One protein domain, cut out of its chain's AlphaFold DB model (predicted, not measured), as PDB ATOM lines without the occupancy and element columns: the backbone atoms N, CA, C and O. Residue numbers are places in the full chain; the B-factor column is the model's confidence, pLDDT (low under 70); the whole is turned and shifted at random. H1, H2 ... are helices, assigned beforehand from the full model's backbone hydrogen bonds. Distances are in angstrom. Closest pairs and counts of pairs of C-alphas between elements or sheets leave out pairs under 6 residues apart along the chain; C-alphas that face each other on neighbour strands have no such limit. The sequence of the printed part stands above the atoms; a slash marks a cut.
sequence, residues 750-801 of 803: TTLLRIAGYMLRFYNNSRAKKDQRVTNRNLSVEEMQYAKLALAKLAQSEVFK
ATOM      1  N   THR A 750     121.786 121.847 153.115       77.38
ATOM      2  CA  THR A 750     123.103 121.692 153.752       77.38
ATOM      3  C   THR A 750     124.246 121.971 152.778       77.38
ATOM      4  O   THR A 750     125.249 122.570 153.173       77.38
ATOM      5  N   THR A 751     124.094 121.600 151.505       73.19
ATOM      6  CA  THR A 751     125.045 121.948 150.441       73.19
ATOM      7  C   THR A 751     125.054 123.454 150.190       73.19
ATOM      8  O   THR A 751     126.127 124.055 150.169       73.19
ATOM      9  N   LEU A 752     123.876 124.078 150.086       73.00
ATOM     10  CA  LEU A 752     123.738 125.524 149.894       73.00
ATOM     11  C   LEU A 752     124.384 126.312 151.040       73.00
ATOM     12  O   LEU A 752     125.147 127.250 150.813       73.00
ATOM     13  N   LEU A 753     124.135 125.879 152.277       78.12
ATOM     14  CA  LEU A 753     124.671 126.500 153.480       78.12
ATOM     15  C   LEU A 753     126.205 126.442 153.526       78.12
ATOM     16  O   LEU A 753     126.857 127.421 153.888       78.12
ATOM     17  N   ARG A 754     126.793 125.315 153.104       75.31
ATOM     18  CA  ARG A 754     128.252 125.164 152.994       75.31
ATOM     19  C   ARG A 754     128.832 126.041 151.887       75.31
ATOM     20  O   ARG A 754     129.857 126.676 152.110       75.31
ATOM     21  N   ILE A 755     128.187 126.103 150.720       70.50
ATOM     22  CA  ILE A 755     128.623 126.963 149.609       70.50
ATOM     23  C   ILE A 755     128.640 128.429 150.057       70.50
ATOM     24  O   ILE A 755     129.676 129.085 149.951       70.50
ATOM     25  N   ALA A 756     127.546 128.910 150.653       68.94
ATOM     26  CA  ALA A 756     127.463 130.265 151.192       68.94
ATOM     27  C   ALA A 756     128.512 130.520 152.289       68.94
ATOM     28  O   ALA A 756     129.159 131.566 152.290       68.94
ATOM     29  N   GLY A 757     128.754 129.547 153.176       71.94
ATOM     30  CA  GLY A 757     129.797 129.631 154.201       71.94
ATOM     31  C   GLY A 757     131.203 129.796 153.621       71.94
ATOM     32  O   GLY A 757     131.956 130.662 154.066       71.94
ATOM     33  N   TYR A 758     131.556 129.037 152.580       72.31
ATOM     34  CA  TYR A 758     132.852 129.195 151.914       72.31
ATOM     35  C   TYR A 758     132.967 130.512 151.142       72.31
ATOM     36  O   TYR A 758     134.032 131.131 151.171       72.31
ATOM     37  N   MET A 759     131.891 130.978 150.501       67.88
ATOM     38  CA  MET A 759     131.868 132.284 149.829       67.88
ATOM     39  C   MET A 759     132.095 133.432 150.820       67.88
ATOM     40  O   MET A 759     132.908 134.321 150.564       67.88
ATOM     41  N   LEU A 760     131.439 133.390 151.983       64.88
ATOM     42  CA  LEU A 760     131.597 134.398 153.035       64.88
ATOM     43  C   LEU A 760     132.981 134.334 153.692       64.88
ATOM     44  O   LEU A 760     133.594 135.376 153.930       64.88
ATOM     45  N   ARG A 761     133.533 133.133 153.913       73.19
ATOM     46  CA  ARG A 761     134.921 132.974 154.374       73.19
ATOM     47  C   ARG A 761     135.909 133.571 153.377       73.19
ATOM     48  O   ARG A 761     136.834 134.273 153.780       73.19
ATOM     49  N   PHE A 762     135.721 133.317 152.083       64.94
ATOM     50  CA  PHE A 762     136.555 133.902 151.037       64.94
ATOM     51  C   PHE A 762     136.465 135.433 151.043       64.94
ATOM     52  O   PHE A 762     137.498 136.105 151.025       64.94
ATOM     53  N   TYR A 763     135.254 135.983 151.144       66.12
ATOM     54  CA  TYR A 763     135.023 137.423 151.252       66.12
ATOM     55  C   TYR A 763     135.756 138.038 152.457       66.12
ATOM     56  O   TYR A 763     136.509 139.000 152.301       66.12
ATOM     57  N   ASN A 764     135.622 137.437 153.642       70.75
ATOM     58  CA  ASN A 764     136.268 137.920 154.863       70.75
ATOM     59  C   ASN A 764     137.799 137.793 154.795       70.75
ATOM     60  O   ASN A 764     138.515 138.750 155.087       70.75
ATOM     61  N   ASN A 765     138.320 136.658 154.318       75.88
ATOM     62  CA  ASN A 765     139.761 136.442 154.151       75.88
ATOM     63  C   ASN A 765     140.397 137.399 153.134       75.88
ATOM     64  O   ASN A 765     141.569 137.753 153.275       75.88
ATOM     65  N   SER A 766     139.638 137.824 152.120       60.12
ATOM     66  CA  SER A 766     140.092 138.793 151.116       60.12
ATOM     67  C   SER A 766     140.267 140.196 151.699       60.12
ATOM     68  O   SER A 766     141.065 140.977 151.186       60.12
ATOM     69  N   ARG A 767     139.559 140.511 152.792       66.38
ATOM     70  CA  ARG A 767     139.632 141.799 153.500       66.38
ATOM     71  C   ARG A 767     140.530 141.755 154.743       66.38
ATOM     72  O   ARG A 767     140.892 142.807 155.260       66.38
ATOM     73  N   ALA A 768     140.909 140.563 155.203       71.88
ATOM     74  CA  ALA A 768     141.752 140.360 156.378       71.88
ATOM     75  C   ALA A 768     143.259 140.310 156.045       71.88
ATOM     76  O   ALA A 768     143.688 139.825 154.984       71.88
ATOM     77  N   LYS A 769     144.085 140.772 156.999       68.62
ATOM     78  CA  LYS A 769     145.550 140.605 156.966       68.62
ATOM     79  C   LYS A 769     145.914 139.117 157.054       68.62
ATOM     80  O   LYS A 769     145.126 138.306 157.531       68.62
ATOM     81  N   LYS A 770     147.081 138.735 156.521       73.38
ATOM     82  CA  LYS A 770     147.460 137.330 156.249       73.38
ATOM     83  C   LYS A 770     147.399 136.422 157.488       73.38
ATOM     84  O   LYS A 770     147.056 135.254 157.361       73.38
ATOM     85  N   ASP A 771     147.714 136.983 158.642       76.81
ATOM     86  CA  ASP A 771     147.714 136.402 159.986       76.81
ATOM     87  C   ASP A 771     146.310 136.157 160.569       76.81
ATOM     88  O   ASP A 771     146.150 135.301 161.429       76.81
ATOM     89  N   GLN A 772     145.283 136.842 160.063       72.38
ATOM     90  CA  GLN A 772     143.894 136.746 160.539       72.38
ATOM     91  C   GLN A 772     143.004 135.883 159.627       72.38
ATOM     92  O   GLN A 772     141.788 135.826 159.804       72.38
ATOM     93  N   ARG A 773     143.586 135.234 158.611       78.19
ATOM     94  CA  ARG A 773     142.834 134.446 157.624       78.19
ATOM     95  C   ARG A 773     142.541 133.047 158.141       78.19
ATOM     96  O   ARG A 773     143.446 132.307 158.522       78.19
ATOM     97  N   VAL A 774     141.286 132.631 158.028       77.44
ATOM     98  CA  VAL A 774     140.866 131.266 158.355       77.44
ATOM     99  C   VAL A 774     141.184 130.353 157.170       77.44
ATOM    100  O   VAL A 774     140.570 130.473 156.109       77.44
ATOM    101  N   THR A 775     142.152 129.444 157.327       75.50
ATOM    102  CA  THR A 775     142.627 128.537 156.256       75.50
ATOM    103  C   THR A 775     142.214 127.075 156.445       75.50
ATOM    104  O   THR A 775     142.481 126.239 155.583       75.50
ATOM    105  N   ASN A 776     141.524 126.756 157.544       78.06
ATOM    106  CA  ASN A 776     141.088 125.395 157.850       78.06
ATOM    107  C   ASN A 776     140.109 124.864 156.797       78.06
ATOM    108  O   ASN A 776     139.244 125.589 156.313       78.06
ATOM    109  N   ARG A 777     140.205 123.568 156.475       73.06
ATOM    110  CA  ARG A 777     139.391 122.951 155.414       73.06
ATOM    111  C   ARG A 777     137.893 122.924 155.731       73.06
ATOM    112  O   ARG A 777     137.098 122.991 154.809       73.06
ATOM    113  N   ASN A 778     137.518 122.858 157.008       78.81
ATOM    114  CA  ASN A 778     136.123 122.746 157.445       78.81
ATOM    115  C   ASN A 778     135.554 124.106 157.874       78.81
ATOM    116  O   ASN A 778     136.292 124.954 158.384       78.81
ATOM    117  N   LEU A 779     134.246 124.304 157.685       78.62
ATOM    118  CA  LEU A 779     133.506 125.466 158.195       78.62
ATOM    119  C   LEU A 779     133.256 125.322 159.698       78.62
ATOM    120  O   LEU A 779     132.884 124.242 160.158       78.62
ATOM    121  N   SER A 780     133.467 126.400 160.452       82.69
ATOM    122  CA  SER A 780     133.091 126.453 161.866       82.69
ATOM    123  C   SER A 780     131.570 126.539 162.023       82.69
ATOM    124  O   SER A 780     130.843 126.901 161.094       82.69
ATOM    125  N   VAL A 781     131.077 126.216 163.222       82.88
ATOM    126  CA  VAL A 781     129.647 126.328 163.549       82.88
ATOM    127  C   VAL A 781     129.167 127.777 163.407       82.88
ATOM    128  O   VAL A 781     128.085 128.010 162.873       82.88
ATOM    129  N   GLU A 782     129.998 128.743 163.797       80.94
ATOM    130  CA  GLU A 782     129.707 130.175 163.682       80.94
ATOM    131  C   GLU A 782     129.586 130.620 162.220       80.94
ATOM    132  O   GLU A 782     128.631 131.301 161.854       80.94
ATOM    133  N   GLU A 783     130.488 130.171 161.341       81.06
ATOM    134  CA  GLU A 783     130.412 130.481 159.906       81.06
ATOM    135  C   GLU A 783     129.185 129.853 159.244       81.06
ATOM    136  O   GLU A 783     128.577 130.460 158.363       81.06
ATOM    137  N   MET A 784     128.783 128.661 159.689       79.06
ATOM    138  CA  MET A 784     127.564 128.004 159.219       79.06
ATOM    139  C   MET A 784     126.300 128.739 159.692       79.06
ATOM    140  O   MET A 784     125.352 128.886 158.921       79.06
ATOM    141  N   GLN A 785     126.276 129.246 160.927       80.56
ATOM    142  CA  GLN A 785     125.174 130.075 161.431       80.56
ATOM    143  C   GLN A 785     125.107 131.430 160.719       80.56
ATOM    144  O   GLN A 785     124.023 131.889 160.351       80.56
ATOM    145  N   TYR A 786     126.258 132.044 160.457       77.06
ATOM    146  CA  TYR A 786     126.339 133.305 159.730       77.06
ATOM    147  C   TYR A 786     125.879 133.152 158.274       77.06
ATOM    148  O   TYR A 786     125.078 133.951 157.789       77.06
ATOM    149  N   ALA A 787     126.291 132.073 157.600       74.25
ATOM    150  CA  ALA A 787     125.808 131.729 156.264       74.25
ATOM    151  C   ALA A 787     124.290 131.501 156.233       74.25
ATOM    152  O   ALA A 787     123.622 131.948 155.302       74.25
ATOM    153  N   LYS A 788     123.727 130.867 157.273       81.06
ATOM    154  CA  LYS A 788     122.276 130.662 157.407       81.06
ATOM    155  C   LYS A 788     121.531 131.990 157.463       81.06
ATOM    156  O   LYS A 788     120.554 132.170 156.743       81.06
ATOM    157  N   LEU A 789     121.995 132.910 158.308       78.25
ATOM    158  CA  LEU A 789     121.396 134.237 158.453       78.25
ATOM    159  C   LEU A 789     121.526 135.062 157.168       78.25
ATOM    160  O   LEU A 789     120.575 135.738 156.787       78.25
ATOM    161  N   ALA A 790     122.666 134.986 156.480       71.75
ATOM    162  CA  ALA A 790     122.886 135.688 155.217       71.75
ATOM    163  C   ALA A 790     121.956 135.180 154.101       71.75
ATOM    164  O   ALA A 790     121.334 135.986 153.416       71.75
ATOM    165  N   LEU A 791     121.806 133.858 153.962       72.19
ATOM    166  CA  LEU A 791     120.873 133.256 153.006       72.19
ATOM    167  C   LEU A 791     119.413 133.578 153.346       72.19
ATOM    168  O   LEU A 791     118.632 133.851 152.443       72.19
ATOM    169  N   ALA A 792     119.049 133.594 154.632       72.44
ATOM    170  CA  ALA A 792     117.706 133.973 155.066       72.44
ATOM    171  C   ALA A 792     117.387 135.437 154.727       72.44
ATOM    172  O   ALA A 792     116.322 135.713 154.188       72.44
ATOM    173  N   LYS A 793     118.328 136.361 154.971       69.50
ATOM    174  CA  LYS A 793     118.189 137.775 154.590       69.50
ATOM    175  C   LYS A 793     118.074 137.954 153.079       69.50
ATOM    176  O   LYS A 793     117.281 138.771 152.631       69.50
ATOM    177  N   LEU A 794     118.841 137.185 152.305       66.94
ATOM    178  CA  LEU A 794     118.789 137.225 150.846       66.94
ATOM    179  C   LEU A 794     117.432 136.727 150.324       66.94
ATOM    180  O   LEU A 794     116.792 137.433 149.553       66.94
ATOM    181  N   ALA A 795     116.954 135.579 150.819       68.62
ATOM    182  CA  ALA A 795     115.631 135.050 150.483       68.62
ATOM    183  C   ALA A 795     114.512 136.025 150.880       68.62
ATOM    184  O   ALA A 795     113.595 136.262 150.103       68.62
ATOM    185  N   GLN A 796     114.607 136.640 152.065       67.19
ATOM    186  CA  GLN A 796     113.661 137.670 152.496       67.19
ATOM    187  C   GLN A 796     113.685 138.887 151.566       67.19
ATOM    188  O   GLN A 796     112.628 139.338 151.147       67.19
ATOM    189  N   SER A 797     114.865 139.383 151.187       63.56
ATOM    190  CA  SER A 797     114.984 140.531 150.277       63.56
ATOM    191  C   SER A 797     114.483 140.255 148.855       63.56
ATOM    192  O   SER A 797     114.132 141.186 148.135       63.56
ATOM    193  N   GLU A 798     114.462 138.985 148.441       64.75
ATOM    194  CA  GLU A 798     113.971 138.558 147.132       64.75
ATOM    195  C   GLU A 798     112.446 138.374 147.137       64.75
ATOM    196  O   GLU A 798     111.766 138.864 146.238       64.75
ATOM    197  N   VAL A 799     111.906 137.724 148.173       65.25
ATOM    198  CA  VAL A 799     110.470 137.417 148.301       65.25
ATOM    199  C   VAL A 799     109.655 138.633 148.748       65.25
ATOM    200  O   VAL A 799     108.566 138.860 148.230       65.25
ATOM    201  N   PHE A 800     110.186 139.447 149.662       63.72
ATOM    202  CA  PHE A 800     109.519 140.635 150.212       63.72
ATOM    203  C   PHE A 800     110.041 141.929 149.588       63.72
ATOM    204  O   PHE A 800     110.046 142.974 150.215       63.72
ATOM    205  N   LYS A 801     110.487 141.888 148.328       57.59
ATOM    206  CA  LYS A 801     111.108 143.034 147.639       57.59
ATOM    207  C   LYS A 801     110.201 144.279 147.518       57.59
ATOM    208  O   LYS A 801     110.688 145.335 147.123       57.59
TER     209      LYS A 801
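This is residues 750 to 801 of the 803 residues of the protein "DUF5641 domain-containing protein" of Anopheles epiroticus (UniProt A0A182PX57). What does a first look show? Two helices, H1 and then H2, cross at 78 degrees as an uneven X, meeting through residues 753 to 761 of H1 and 783 to 791 of H2. A long link, residues 768 to 780, loops back from H1 to H2, while residues 766 to 771 stick out, as do residues 792 to 801, of which 792 to 799 belong to H2. What is printed, and in what form? The printed part has 52 residues with two named helices and no named strand, and its class is all helix. It is only just loose, close to compact, with a radius of gyration of the C-alphas of 12.3 A, and elongated, spanning 40 by 22 by 14 A.

Which parts touch? H1, residues 750 to 767, touches H2, residues 781 to 799, and their closest C-alphas are those of Gly 757 and Ala 787, 5.0 A apart. How do their lines stand? They are about perpendicular, at 78 degrees. What does the backbone show? In H1 and H2 every O i to N i+4 pair is within hydrogen-bond range.

Where does H1 run? It begins at C-alpha 750, (123.103, 121.692, 153.752), and measures 26.0 A to C-alpha 767. Where does H2 run? It measures 26.9 A from C-alpha 781, (129.647, 126.328, 163.549), to C-alpha 799, (110.470, 137.417, 148.301).

How far does it reach? The two C-alphas farthest apart are those of Asp 771 and Phe 800, at 39.7 A. Is there a cut? The printed part has no cut; the link from H1 to H2, 13 residues, is long. Where is confidence low? The mean pLDDT of the printed part is 72.6, and 17 residues are under 70, among them residues 793 to 801.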